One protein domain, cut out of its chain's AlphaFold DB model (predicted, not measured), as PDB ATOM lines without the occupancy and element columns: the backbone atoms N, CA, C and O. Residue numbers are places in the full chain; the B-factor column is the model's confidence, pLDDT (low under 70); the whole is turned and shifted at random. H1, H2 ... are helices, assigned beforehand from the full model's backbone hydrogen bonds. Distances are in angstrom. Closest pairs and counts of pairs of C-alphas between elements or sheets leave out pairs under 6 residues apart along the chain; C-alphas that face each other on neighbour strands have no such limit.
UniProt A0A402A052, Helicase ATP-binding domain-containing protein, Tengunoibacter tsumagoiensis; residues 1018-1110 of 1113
ATOM      1  N   PRO A1018     -44.180 -54.051  35.594       89.19
ATOM      2  CA  PRO A1018     -43.092 -54.358  36.526       89.19
ATOM      3  C   PRO A1018     -41.689 -54.218  35.910       89.19
ATOM      4  O   PRO A1018     -40.789 -53.687  36.558       89.19
ATOM      5  N   GLU A1019     -41.488 -54.630  34.653       89.12
ATOM      6  CA  GLU A1019     -40.188 -54.501  33.972       89.12
ATOM      7  C   GLU A1019     -39.793 -53.035  33.746       89.12
ATOM      8  O   GLU A1019     -38.608 -52.709  33.837       89.12
ATOM      9  N   ARG A1020     -40.756 -52.125  33.531       88.88
ATOM     10  CA  ARG A1020     -40.473 -50.678  33.517       88.88
ATOM     11  C   ARG A1020     -40.043 -50.136  34.874       88.88
ATOM     12  O   ARG A1020     -39.135 -49.310  34.921       88.88
ATOM     13  N   VAL A1021     -40.638 -50.598  35.974       90.44
ATOM     14  CA  VAL A1021     -40.213 -50.182  37.323       90.44
ATOM     15  C   VAL A1021     -38.812 -50.701  37.650       90.44
ATOM     16  O   VAL A1021     -38.007 -49.967  38.222       90.44
ATOM     17  N   GLU A1022     -38.467 -51.913  37.216       87.81
ATOM     18  CA  GLU A1022     -37.113 -52.442  37.399       87.81
ATOM     19  C   GLU A1022     -36.082 -51.749  36.486       87.81
ATOM     20  O   GLU A1022     -34.951 -51.485  36.905       87.81
ATOM     21  N   GLN A1023     -36.470 -51.337  35.271       88.81
ATOM     22  CA  GLN A1023     -35.644 -50.463  34.426       88.81
ATOM     23  C   GLN A1023     -35.457 -49.064  35.033       88.81
ATOM     24  O   GLN A1023     -34.340 -48.552  35.019       88.81
ATOM     25  N   LEU A1024     -36.491 -48.470  35.640       89.88
ATOM     26  CA  LEU A1024     -36.375 -47.206  36.376       89.88
ATOM     27  C   LEU A1024     -35.379 -47.329  37.542       89.88
ATOM     28  O   LEU A1024     -34.492 -46.484  37.683       89.88
ATOM     29  N   ARG A1025     -35.496 -48.390  38.352       89.19
ATOM     30  CA  ARG A1025     -34.602 -48.665  39.490       89.19
ATOM     31  C   ARG A1025     -33.147 -48.859  39.061       89.19
ATOM     32  O   ARG A1025     -32.250 -48.323  39.707       89.19
ATOM     33  N   SER A1026     -32.915 -49.588  37.970       85.94
ATOM     34  CA  SER A1026     -31.565 -49.913  37.491       85.94
ATOM     35  C   SER A1026     -30.901 -48.803  36.663       85.94
ATOM     36  O   SER A1026     -29.697 -48.592  36.816       85.94
ATOM     37  N   ARG A1027     -31.646 -48.047  35.837       87.19
ATOM     38  CA  ARG A1027     -31.105 -46.891  35.086       87.19
ATOM     39  C   ARG A1027     -30.998 -45.618  35.925       87.19
ATOM     40  O   ARG A1027     -30.051 -44.852  35.748       87.19
ATOM     41  N   HIS A1028     -31.947 -45.373  36.833       89.69
ATOM     42  CA  HIS A1028     -32.083 -44.092  37.538       89.69
ATOM     43  C   HIS A1028     -32.108 -44.221  39.082       89.69
ATOM     44  O   HIS A1028     -32.940 -43.572  39.729       89.69
ATOM     45  N   PRO A1029     -31.176 -44.961  39.726       87.12
ATOM     46  CA  PRO A1029     -31.134 -45.081  41.191       87.12
ATOM     47  C   PRO A1029     -31.022 -43.707  41.875       87.12
ATOM     48  O   PRO A1029     -31.733 -43.428  42.838       87.12
ATOM     49  N   ALA A1030     -30.259 -42.783  41.279       85.12
ATOM     50  CA  ALA A1030     -30.107 -41.393  41.716       85.12
ATOM     51  C   ALA A1030     -31.383 -40.517  41.596       85.12
ATOM     52  O   ALA A1030     -31.329 -39.306  41.840       85.12
ATOM     53  N   PHE A1031     -32.531 -41.076  41.194       87.69
ATOM     54  CA  PHE A1031     -33.855 -40.484  41.422       87.69
ATOM     55  C   PHE A1031     -34.448 -40.969  42.749       87.69
ATOM     56  O   PHE A1031     -34.783 -40.143  43.596       87.69
ATOM     57  N   ILE A1032     -34.504 -42.288  42.959       87.00
ATOM     58  CA  ILE A1032     -35.072 -42.932  44.155       87.00
ATOM     59  C   ILE A1032     -34.267 -42.559  45.413       87.00
ATOM     60  O   ILE A1032     -34.843 -42.179  46.432       87.00
ATOM     61  N   GLU A1033     -32.933 -42.535  45.318       84.06
ATOM     62  CA  GLU A1033     -32.016 -42.140  46.402       84.06
ATOM     63  C   GLU A1033     -32.296 -40.741  46.980       84.06
ATOM     64  O   GLU A1033     -32.007 -40.491  48.150       84.06
ATOM     65  N   ARG A1034     -32.905 -39.823  46.213       84.38
ATOM     66  CA  ARG A1034     -33.277 -38.480  46.707       84.38
ATOM     67  C   ARG A1034     -34.345 -38.552  47.797       84.38
ATOM     68  O   ARG A1034     -34.361 -37.727  48.707       84.38
ATOM     69  N   PHE A1035     -35.225 -39.546  47.712       84.62
ATOM     70  CA  PHE A1035     -36.323 -39.750  48.652       84.62
ATOM     71  C   PHE A1035     -35.889 -40.524  49.897       84.62
ATOM     72  O   PHE A1035     -36.555 -40.425  50.921       84.62
ATOM     73  N   ALA A1036     -34.727 -41.191  49.879       75.75
ATOM     74  CA  ALA A1036     -34.180 -41.911  51.033       75.75
ATOM     75  C   ALA A1036     -33.915 -41.023  52.269       75.75
ATOM     76  O   ALA A1036     -33.778 -41.535  53.378       75.75
ATOM     77  N   ALA A1037     -33.878 -39.694  52.109       72.12
ATOM     78  CA  ALA A1037     -33.799 -38.738  53.217       72.12
ATOM     79  C   ALA A1037     -35.139 -38.502  53.954       72.12
ATOM     80  O   ALA A1037     -35.135 -37.902  55.028       72.12
ATOM     81  N   SER A1038     -36.274 -38.951  53.406       80.06
ATOM     82  CA  SER A1038     -37.592 -38.909  54.057       80.06
ATOM     83  C   SER A1038     -38.313 -40.246  53.837       80.06
ATOM     84  O   SER A1038     -38.891 -40.458  52.767       80.06
ATOM     85  N   PRO A1039     -38.317 -41.157  54.833       72.44
ATOM     86  CA  PRO A1039     -38.924 -42.484  54.704       72.44
ATOM     87  C   PRO A1039     -40.384 -42.449  54.240       72.44
ATOM     88  O   PRO A1039     -40.799 -43.298  53.460       72.44
ATOM     89  N   LEU A1040     -41.147 -41.424  54.640       71.19
ATOM     90  CA  LEU A1040     -42.525 -41.232  54.187       71.19
ATOM     91  C   LEU A1040     -42.610 -40.867  52.697       71.19
ATOM     92  O   LEU A1040     -43.483 -41.373  52.000       71.19
ATOM     93  N   ALA A1041     -41.716 -40.016  52.186       76.94
ATOM     94  CA  ALA A1041     -41.701 -39.674  50.763       76.94
ATOM     95  C   ALA A1041     -41.232 -40.854  49.891       76.94
ATOM     96  O   ALA A1041     -41.759 -41.038  48.795       76.94
ATOM     97  N   LEU A1042     -40.298 -41.675  50.393       81.75
ATOM     98  CA  LEU A1042     -39.889 -42.923  49.744       81.75
ATOM     99  C   LEU A1042     -41.019 -43.966  49.756       81.75
ATOM    100  O   LEU A1042     -41.308 -44.544  48.716       81.75
ATOM    101  N   PHE A1043     -41.712 -44.145  50.885       75.06
ATOM    102  CA  PHE A1043     -42.883 -45.024  50.991       75.06
ATOM    103  C   PHE A1043     -44.003 -44.611  50.025       75.06
ATOM    104  O   PHE A1043     -44.575 -45.463  49.349       75.06
ATOM    105  N   VAL A1044     -44.279 -43.304  49.889       76.88
ATOM    106  CA  VAL A1044     -45.220 -42.818  48.864       76.88
ATOM    107  C   VAL A1044     -44.725 -43.204  47.468       76.88
ATOM    108  O   VAL A1044     -45.515 -43.706  46.676       76.88
ATOM    109  N   LEU A1045     -43.445 -42.982  47.150       82.75
ATOM    110  CA  LEU A1045     -42.896 -43.275  45.824       82.75
ATOM    111  C   LEU A1045     -42.968 -44.770  45.474       82.75
ATOM    112  O   LEU A1045     -43.457 -45.107  44.399       82.75
ATOM    113  N   GLU A1046     -42.541 -45.658  46.369       83.94
ATOM    114  CA  GLU A1046     -42.604 -47.107  46.137       83.94
ATOM    115  C   GLU A1046     -44.058 -47.600  46.045       83.94
ATOM    116  O   GLU A1046     -44.377 -48.362  45.136       83.94
ATOM    117  N   GLY A1047     -44.978 -47.083  46.871       79.00
ATOM    118  CA  GLY A1047     -46.409 -47.387  46.749       79.00
ATOM    119  C   GLY A1047     -47.030 -46.904  45.428       79.00
ATOM    120  O   GLY A1047     -47.890 -47.577  44.862       79.00
ATOM    121  N   LEU A1048     -46.576 -45.771  44.877       78.06
ATOM    122  CA  LEU A1048     -46.966 -45.319  43.532       78.06
ATOM    123  C   LEU A1048     -46.410 -46.257  42.438       78.06
ATOM    124  O   LEU A1048     -47.109 -46.540  41.464       78.06
ATOM    125  N   LEU A1049     -45.183 -46.763  42.592       86.06
ATOM    126  CA  LEU A1049     -44.570 -47.717  41.657       86.06
ATOM    127  C   LEU A1049     -45.232 -49.103  41.713       86.06
ATOM    128  O   LEU A1049     -45.442 -49.723  40.669       86.06
ATOM    129  N   GLU A1050     -45.618 -49.573  42.900       82.44
ATOM    130  CA  GLU A1050     -46.369 -50.818  43.089       82.44
ATOM    131  C   GLU A1050     -47.776 -50.719  42.484       82.44
ATOM    132  O   GLU A1050     -48.176 -51.602  41.722       82.44
ATOM    133  N   ILE A1051     -48.504 -49.620  42.736       75.50
ATOM    134  CA  ILE A1051     -49.817 -49.369  42.117       75.50
ATOM    135  C   ILE A1051     -49.691 -49.368  40.589       75.50
ATOM    136  O   ILE A1051     -50.460 -50.058  39.928       75.50
ATOM    137  N   TYR A1052     -48.705 -48.671  40.013       81.81
ATOM    138  CA  TYR A1052     -48.467 -48.718  38.565       81.81
ATOM    139  C   TYR A1052     -48.197 -50.143  38.060       81.81
ATOM    140  O   TYR A1052     -48.790 -50.557  37.066       81.81
ATOM    141  N   SER A1053     -47.345 -50.896  38.763       84.00
ATOM    142  CA  SER A1053     -46.934 -52.258  38.392       84.00
ATOM    143  C   SER A1053     -48.069 -53.281  38.429       84.00
ATOM    144  O   SER A1053     -48.002 -54.272  37.711       84.00
ATOM    145  N   THR A1054     -49.076 -53.069  39.282       75.06
ATOM    146  CA  THR A1054     -50.129 -54.055  39.595       75.06
ATOM    147  C   THR A1054     -51.514 -53.676  39.071       75.06
ATOM    148  O   THR A1054     -52.417 -54.513  39.082       75.06
ATOM    149  N   ARG A1055     -51.715 -52.429  38.627       70.88
ATOM    150  CA  ARG A1055     -53.022 -51.916  38.200       70.88
ATOM    151  C   ARG A1055     -52.969 -51.245  36.821       70.88
ATOM    152  O   ARG A1055     -52.684 -50.047  36.745       70.88
ATOM    153  N   PRO A1056     -53.288 -51.969  35.729       64.75
ATOM    154  CA  PRO A1056     -53.327 -51.393  34.380       64.75
ATOM    155  C   PRO A1056     -54.405 -50.308  34.214       64.75
ATOM    156  O   PRO A1056     -54.298 -49.469  33.325       64.75
ATOM    157  N   ASP A1057     -55.410 -50.261  35.099       61.91
ATOM    158  CA  ASP A1057     -56.457 -49.233  35.105       61.91
ATOM    159  C   ASP A1057     -55.991 -47.856  35.626       61.91
ATOM    160  O   ASP A1057     -56.756 -46.891  35.582       61.91
ATOM    161  N   VAL A1058     -54.745 -47.735  36.109       61.56
ATOM    162  CA  VAL A1058     -54.214 -46.504  36.712       61.56
ATOM    163  C   VAL A1058     -53.007 -45.976  35.918       61.56
ATOM    164  O   VAL A1058     -51.985 -46.649  35.769       61.56
ATOM    165  N   ASN A1059     -53.124 -44.734  35.429       61.66
ATOM    166  CA  ASN A1059     -52.120 -43.988  34.649       61.66
ATOM    167  C   ASN A1059     -51.797 -42.654  35.336       61.66
ATOM    168  O   ASN A1059     -52.716 -42.057  35.889       61.66
ATOM    169  N   PHE A1060     -50.528 -42.208  35.320       62.09
ATOM    170  CA  PHE A1060     -49.895 -41.170  36.180       62.09
ATOM    171  C   PHE A1060     -50.426 -39.709  36.098       62.09
ATOM    172  O   PHE A1060     -49.665 -38.740  36.143       62.09
ATOM    173  N   ASP A1061     -51.738 -39.528  36.001       58.69
ATOM    174  CA  ASP A1061     -52.424 -38.239  35.975       58.69
ATOM    175  C   ASP A1061     -52.609 -37.636  37.391       58.69
ATOM    176  O   ASP A1061     -52.200 -38.192  38.410       58.69
ATOM    177  N   SER A1062     -53.238 -36.464  37.493       49.16
ATOM    178  CA  SER A1062     -53.240 -35.618  38.703       49.16
ATOM    179  C   SER A1062     -54.034 -36.135  39.923       49.16
ATOM    180  O   SER A1062     -54.061 -35.462  40.957       49.16
ATOM    181  N   GLY A1063     -54.652 -37.320  39.850       52.91
ATOM    182  CA  GLY A1063     -55.501 -37.893  40.909       52.91
ATOM    183  C   GLY A1063     -54.814 -38.805  41.940       52.91
ATOM    184  O   GLY A1063     -55.426 -39.132  42.952       52.91
ATOM    185  N   TRP A1064     -53.557 -39.227  41.742       59.41
ATOM    186  CA  TRP A1064     -53.017 -40.442  42.399       59.41
ATOM    187  C   TRP A1064     -53.024 -40.472  43.931       59.41
ATOM    188  O   TRP A1064     -53.194 -41.539  44.520       59.41
ATOM    189  N   LEU A1065     -52.931 -39.316  44.587       53.41
ATOM    190  CA  LEU A1065     -53.052 -39.180  46.046       53.41
ATOM    191  C   LEU A1065     -54.444 -39.546  46.612       53.41
ATOM    192  O   LEU A1065     -54.654 -39.418  47.813       53.41
ATOM    193  N   GLU A1066     -55.405 -39.957  45.781       56.16
ATOM    194  CA  GLU A1066     -56.676 -40.571  46.203       56.16
ATOM    195  C   GLU A1066     -56.627 -42.112  46.243       56.16
ATOM    196  O   GLU A1066     -57.475 -42.725  46.886       56.16
ATOM    197  N   PHE A1067     -55.622 -42.745  45.624       50.56
ATOM    198  CA  PHE A1067     -55.439 -44.205  45.643       50.56
ATOM    199  C   PHE A1067     -54.430 -44.687  46.693       50.56
ATOM    200  O   PHE A1067     -54.537 -45.825  47.154       50.56
ATOM    201  N   VAL A1068     -53.469 -43.848  47.101       50.72
ATOM    202  CA  VAL A1068     -52.468 -44.219  48.118       50.72
ATOM    203  C   VAL A1068     -53.068 -44.075  49.523       50.72
ATOM    204  O   VAL A1068     -53.158 -42.972  50.064       50.72
ATOM    205  N   GLN A1069     -53.492 -45.189  50.126       50.22
ATOM    206  CA  GLN A1069     -54.068 -45.217  51.478       50.22
ATOM    207  C   GLN A1069     -52.986 -45.094  52.566       50.22
ATOM    208  O   GLN A1069     -52.655 -46.066  53.238       50.22
ATOM    209  N   ILE A1070     -52.448 -43.890  52.759       46.50
ATOM    210  CA  ILE A1070     -51.486 -43.608  53.833       46.50
ATOM    211  C   ILE A1070     -52.233 -43.116  55.076       46.50
ATOM    212  O   ILE A1070     -52.847 -42.057  55.035       46.50
ATOM    213  N   THR A1071     -52.151 -43.907  56.150       43.75
ATOM    214  CA  THR A1071     -52.441 -43.626  57.576       43.75
ATOM    215  C   THR A1071     -53.512 -42.557  57.896       43.75
ATOM    216  O   THR A1071     -53.273 -41.370  57.669       43.75
ATOM    217  N   PRO A1072     -54.618 -42.888  58.602       40.97
ATOM    218  CA  PRO A1072     -55.745 -41.967  58.854       40.97
ATOM    219  C   PRO A1072     -55.439 -40.720  59.719       40.97
ATOM    220  O   PRO A1072     -56.353 -39.961  60.034       40.97
ATOM    221  N   LYS A1073     -54.175 -40.488  60.107       45.69
ATOM    222  CA  LYS A1073     -53.710 -39.342  60.907       45.69
ATOM    223  C   LYS A1073     -53.195 -38.137  60.088       45.69
ATOM    224  O   LYS A1073     -52.923 -37.113  60.704       45.69
ATOM    225  N   ARG A1074     -52.987 -38.230  58.761       53.97
ATOM    226  CA  ARG A1074     -52.306 -37.172  57.964       53.97
ATOM    227  C   ARG A1074     -53.110 -36.675  56.762       53.97
ATOM    228  O   ARG A1074     -53.878 -37.422  56.162       53.97
ATOM    229  N   THR A1075     -52.924 -35.409  56.382       63.00
ATOM    230  CA  THR A1075     -53.659 -34.785  55.268       63.00
ATOM    231  C   THR A1075     -52.917 -34.858  53.929       63.00
ATOM    232  O   THR A1075     -51.685 -34.855  53.853       63.00
ATOM    233  N   LYS A1076     -53.681 -34.802  52.826       64.50
ATOM    234  CA  LYS A1076     -53.160 -34.694  51.447       64.50
ATOM    235  C   LYS A1076     -52.209 -33.495  51.265       64.50
ATOM    236  O   LYS A1076     -51.332 -33.551  50.410       64.50
ATOM    237  N   GLN A1077     -52.324 -32.433  52.074       67.88
ATOM    238  CA  GLN A1077     -51.407 -31.286  52.034       67.88
ATOM    239  C   GLN A1077     -50.064 -31.548  52.734       67.88
ATOM    240  O   GLN A1077     -49.043 -31.068  52.243       67.88
ATOM    241  N   GLU A1078     -50.026 -32.314  53.827       69.44
ATOM    242  CA  GLU A1078     -48.767 -32.687  54.493       69.44
ATOM    243  C   GLU A1078     -47.910 -33.588  53.600       69.44
ATOM    244  O   GLU A1078     -46.727 -33.311  53.411       69.44
ATOM    245  N   LEU A1079     -48.517 -34.604  52.975       70.69
ATOM    246  CA  LEU A1079     -47.836 -35.494  52.024       70.69
ATOM    247  C   LEU A1079     -47.225 -34.704  50.851       70.69
ATOM    248  O   LEU A1079     -46.058 -34.891  50.506       70.69
ATOM    249  N   MET A1080     -47.977 -33.748  50.294       74.31
ATOM    250  CA  MET A1080     -47.505 -32.848  49.230       74.31
ATOM    251  C   MET A1080     -46.335 -31.950  49.673       74.31
ATOM    252  O   MET A1080     -45.474 -31.623  48.853       74.31
ATOM    253  N   GLN A1081     -46.288 -31.533  50.944       75.19
ATOM    254  CA  GLN A1081     -45.165 -30.764  51.495       75.19
ATOM    255  C   GLN A1081     -43.936 -31.638  51.760       75.19
ATOM    256  O   GLN A1081     -42.816 -31.189  51.522       75.19
ATOM    257  N   GLU A1082     -44.125 -32.871  52.220       76.88
ATOM    258  CA  GLU A1082     -43.025 -33.768  52.572       76.88
ATOM    259  C   GLU A1082     -42.293 -34.287  51.325       76.88
ATOM    260  O   GLU A1082     -41.070 -34.180  51.236       76.88
ATOM    261  N   ILE A1083     -43.033 -34.686  50.284       78.19
ATOM    262  CA  ILE A1083     -42.460 -35.018  48.967       78.19
ATOM    263  C   ILE A1083     -41.723 -33.805  48.375       78.19
ATOM    264  O   ILE A1083     -40.656 -33.952  47.776       78.19
ATOM    265  N   LYS A1084     -42.239 -32.587  48.604       80.44
ATOM    266  CA  LYS A1084     -41.581 -31.342  48.187       80.44
ATOM    267  C   LYS A1084     -40.277 -31.062  48.941       80.44
ATOM    268  O   LYS A1084     -39.355 -30.511  48.344       80.44
ATOM    269  N   ARG A1085     -40.171 -31.424  50.224       77.69
ATOM    270  CA  ARG A1085     -38.904 -31.344  50.976       77.69
ATOM    271  C   ARG A1085     -37.894 -32.359  50.445       77.69
ATOM    272  O   ARG A1085     -36.760 -31.975  50.175       77.69
ATOM    273  N   ALA A1086     -38.327 -33.604  50.242       78.56
ATOM    274  CA  ALA A1086     -37.483 -34.689  49.746       78.56
ATOM    275  C   ALA A1086     -36.906 -34.395  48.346       78.56
ATOM    276  O   ALA A1086     -35.692 -34.438  48.163       78.56
ATOM    277  N   ASN A1087     -37.731 -33.983  47.371       79.56
ATOM    278  CA  ASN A1087     -37.260 -33.649  46.016       79.56
ATOM    279  C   ASN A1087     -36.701 -32.209  45.901       79.56
ATOM    280  O   ASN A1087     -37.018 -31.469  44.966       79.56
ATOM    281  N   GLY A1088     -35.902 -31.775  46.883       74.94
ATOM    282  CA  GLY A1088     -35.113 -30.535  46.823       74.94
ATOM    283  C   GLY A1088     -35.909 -29.236  46.636       74.94
ATOM    284  O   GLY A1088     -35.373 -28.258  46.116       74.94
ATOM    285  N   GLY A1089     -37.189 -29.209  47.014       71.69
ATOM    286  CA  GLY A1089     -38.088 -28.064  46.846       71.69
ATOM    287  C   GLY A1089     -39.008 -28.118  45.618       71.69
ATOM    288  O   GLY A1089     -39.871 -27.240  45.498       71.69
ATOM    289  N   LYS A1090     -38.888 -29.122  44.733       76.94
ATOM    290  CA  LYS A1090     -39.820 -29.337  43.605       76.94
ATOM    291  C   LYS A1090     -41.214 -29.718  44.109       76.94
ATOM    292  O   LYS A1090     -41.351 -30.490  45.048       76.94
ATOM    293  N   ALA A1091     -42.274 -29.204  43.489       77.88
ATOM    294  CA  ALA A1091     -43.640 -29.582  43.856       77.88
ATOM    295  C   ALA A1091     -43.957 -31.045  43.472       77.88
ATOM    296  O   ALA A1091     -43.350 -31.595  42.555       77.88
ATOM    297  N   TYR A1092     -44.952 -31.659  44.124       77.31
ATOM    298  CA  TYR A1092     -45.394 -33.033  43.826       77.31
ATOM    299  C   TYR A1092     -45.664 -33.271  42.332       77.31
ATOM    300  O   TYR A1092     -45.141 -34.225  41.773       77.31
ATOM    301  N   LEU A1093     -46.384 -32.369  41.652       73.25
ATOM    302  CA  LEU A1093     -46.654 -32.496  40.210       73.25
ATOM    303  C   LEU A1093     -45.359 -32.553  39.379       73.25
ATOM    304  O   LEU A1093     -45.203 -33.445  38.556       73.25
ATOM    305  N   GLN A1094     -44.374 -31.708  39.697       78.75
ATOM    306  CA  GLN A1094     -43.053 -31.723  39.053       78.75
ATOM    307  C   GLN A1094     -42.273 -33.015  39.354       78.75
ATOM    308  O   GLN A1094     -41.458 -33.447  38.546       78.75
ATOM    309  N   THR A1095     -42.527 -33.643  40.508       82.00
ATOM    310  CA  THR A1095     -41.973 -34.960  40.862       82.00
ATOM    311  C   THR A1095     -42.637 -36.078  40.055       82.00
ATOM    312  O   THR A1095     -41.942 -36.975  39.594       82.00
ATOM    313  N   MET A1096     -43.950 -36.000  39.815       80.62
ATOM    314  CA  MET A1096     -44.682 -36.960  38.978       80.62
ATOM    315  C   MET A1096     -44.360 -36.809  37.483       80.62
ATOM    316  O   MET A1096     -44.309 -37.806  36.768       80.62
ATOM    317  N   GLU A1097     -44.107 -35.587  37.004       80.62
ATOM    318  CA  GLU A1097     -43.582 -35.322  35.657       80.62
ATOM    319  C   GLU A1097     -42.155 -35.865  35.478       80.62
ATOM    320  O   GLU A1097     -41.815 -36.374  34.412       80.62
ATOM    321  N   GLU A1098     -41.304 -35.734  36.502       85.75
ATOM    322  CA  GLU A1098     -39.939 -36.273  36.505       85.75
ATOM    323  C   GLU A1098     -39.953 -37.808  36.544       85.75
ATOM    324  O   GLU A1098     -39.265 -38.434  35.743       85.75
ATOM    325  N   LEU A1099     -40.804 -38.410  37.382       86.62
ATOM    326  CA  LEU A1099     -41.016 -39.857  37.427       86.62
ATOM    327  C   LEU A1099     -41.493 -40.411  36.074       86.62
ATOM    328  O   LEU A1099     -40.920 -41.379  35.586       86.62
ATOM    329  N   GLN A1100     -42.498 -39.791  35.444       84.00
ATOM    330  CA  GLN A1100     -43.004 -40.238  34.137       84.00
ATOM    331  C   GLN A1100     -41.932 -40.199  33.044       84.00
ATOM    332  O   GLN A1100     -41.869 -41.120  32.236       84.00
ATOM    333  N   LYS A1101     -41.070 -39.174  33.030       86.50
ATOM    334  CA  LYS A1101     -39.954 -39.085  32.074       86.50
ATOM    335  C   LYS A1101     -39.006 -40.271  32.231       86.50
ATOM    336  O   LYS A1101     -38.828 -41.026  31.286       86.50
ATOM    337  N   LEU A1102     -38.496 -40.481  33.444       88.81
ATOM    338  CA  LEU A1102     -37.522 -41.535  33.752       88.81
ATOM    339  C   LEU A1102     -38.102 -42.955  33.590       88.81
ATOM    340  O   LEU A1102     -37.381 -43.888  33.257       88.81
ATOM    341  N   LEU A1103     -39.408 -43.138  33.814       87.44
ATOM    342  CA  LEU A1103     -40.086 -44.427  33.643       87.44
ATOM    343  C   LEU A1103     -40.277 -44.807  32.164       87.44
ATOM    344  O   LEU A1103     -40.271 -45.994  31.832       87.44
ATOM    345  N   TYR A1104     -40.443 -43.818  31.278       87.19
ATOM    346  CA  TYR A1104     -40.636 -44.016  29.835       87.19
ATOM    347  C   TYR A1104     -39.357 -43.783  28.997       87.19
ATOM    348  O   TYR A1104     -39.422 -43.808  27.766       87.19
ATOM    349  N   GLU A1105     -38.205 -43.580  29.647       83.12
ATOM    350  CA  GLU A1105     -36.897 -43.362  29.012       83.12
ATOM    351  C   GLU A1105     -36.266 -44.690  28.530       83.12
ATOM    352  O   GLU A1105     -36.234 -45.695  29.245       83.12
ATOM    353  N   ASP A1106     -35.776 -44.706  27.285       73.69
ATOM    354  CA  ASP A1106     -35.388 -45.917  26.547       73.69
ATOM    355  C   ASP A1106     -34.101 -45.687  25.718       73.69
ATOM    356  O   ASP A1106     -34.057 -44.816  24.846       73.69
ATOM    357  N   ASP A1107     -33.063 -46.513  25.928       51.09
ATOM    358  CA  ASP A1107     -31.703 -46.307  25.375       51.09
ATOM    359  C   ASP A1107     -31.633 -46.221  23.831       51.09
ATOM    360  O   ASP A1107     -30.764 -45.544  23.270       51.09
ATOM    361  N   GLN A1108     -32.552 -46.894  23.123       49.91
ATOM    362  CA  GLN A1108     -32.552 -46.997  21.652       49.91
ATOM    363  C   GLN A1108     -32.915 -45.695  20.916       49.91
ATOM    364  O   GLN A1108     -32.921 -45.662  19.688       49.91
ATOM    365  N   VAL A1109     -33.163 -44.602  21.641       45.19
ATOM    366  CA  VAL A1109     -33.295 -43.255  21.068       45.19
ATOM    367  C   VAL A1109     -31.948 -42.693  20.567       45.19
ATOM    368  O   VAL A1109     -31.945 -41.743  19.788       45.19
ATOM    369  N   SER A1110     -30.811 -43.290  20.952       36.59
ATOM    370  CA  SER A1110     -29.453 -42.810  20.635       36.59
ATOM    371  C   SER A1110     -28.765 -43.505  19.439       36.59
ATOM    372  O   SER A1110     -27.613 -43.930  19.541       36.59
TER     373      SER A1110
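AT A GLANCE: This is residues 1018 to 1110 of the 1113 residues of the protein "Helicase ATP-binding domain-containing protein" of Tengunoibacter tsumagoiensis (UniProt A0A402A052). Two layers of helices make this domain: H1 and H3 meet as a V, with short H2 across its open side, and H4 and H5 form the second layer over it, where H5 begins, at Tyr 1092, beside Met 1080 of H4 and runs off at an angle to it. H3 and H4 meet crosswise, as do H1 and H5, and a long loop, residues 1055 to 1075, joins the layers along one side. The printed part has 93 residues with five named helices, H1 to H5 in that order along the chain, and no named strand; the class is all helix. The whole is compact, with a radius of gyration of the C-alphas of 13.2 A, and spans 45 by 30 by 19 A.

HOW THE PARTS SIT: The longest helix is H3, residues 1039 to 1054, and its centre is the nearest to the mean of the C-alphas, at 6.0 A. With residues 1049 to 1054 alone it touches H1, residues 1018 to 1027, at a steep tilt of 44 degrees, opposite ways; the closest C-alphas, of Pro 1018 and Ser 1053, are 4.8 A apart. With residues 1040 to 1041 alone H3 touches H4, residues 1076 to 1086, about perpendicular at 73 degrees; the closest C-alphas, of Ala 1041 and Ile 1083, are 5.0 A apart. H5, residues 1092 to 1103, touches H1 with residues 1102 to 1103 alone, about perpendicular at 86 degrees; the closest C-alphas, of Leu 1024 and Leu 1103, are 5.4 A apart. With residue 1092 alone H5 only just touches H4, with 3 pairs of C-alphas within 8 A, at a steep tilt of 60 degrees, the same way; the closest C-alphas, of Met 1080 and Tyr 1092, are 5.8 A apart. H3 and H5 are near each other, with 6 pairs of C-alphas within 10 A. H2, residues 1029 to 1032, is close to but not clearly touching H3, where the closest C-alphas, of Ile 1032 and Leu 1042, are 7.4 A apart. H4 is apart from H1 and from H2. In H1, H3, H4 and H5 every O i to N i+4 pair is within hydrogen-bond range; H2 is too short for such a pair.

IN THESE COORDINATES: H3 measures 22.1 A from first to last C-alpha and begins at C-alpha 1039, (-38.924, -42.484, 54.704). H1 measures 14.2 A from C-alpha 1018, (-43.092, -54.358, 36.526), and H2 5.4 A. H4 measures 15.8 A, and H5, 16.2 A, ends at C-alpha 1103, (-40.086, -44.427, 33.643).

THE WHOLE: The outline is elongated, but only just. The two C-alphas farthest apart, of Lys 1073 and Ser 1110, are 47.1 A apart. The printed part has no cut, and the link from H3 to H4, 21 residues, is long. The mean pLDDT of the printed part is 73.5; residues 1056 to 1078, of which 1076 to 1078 belong to H4, and residues 1107 to 1110 are under 70.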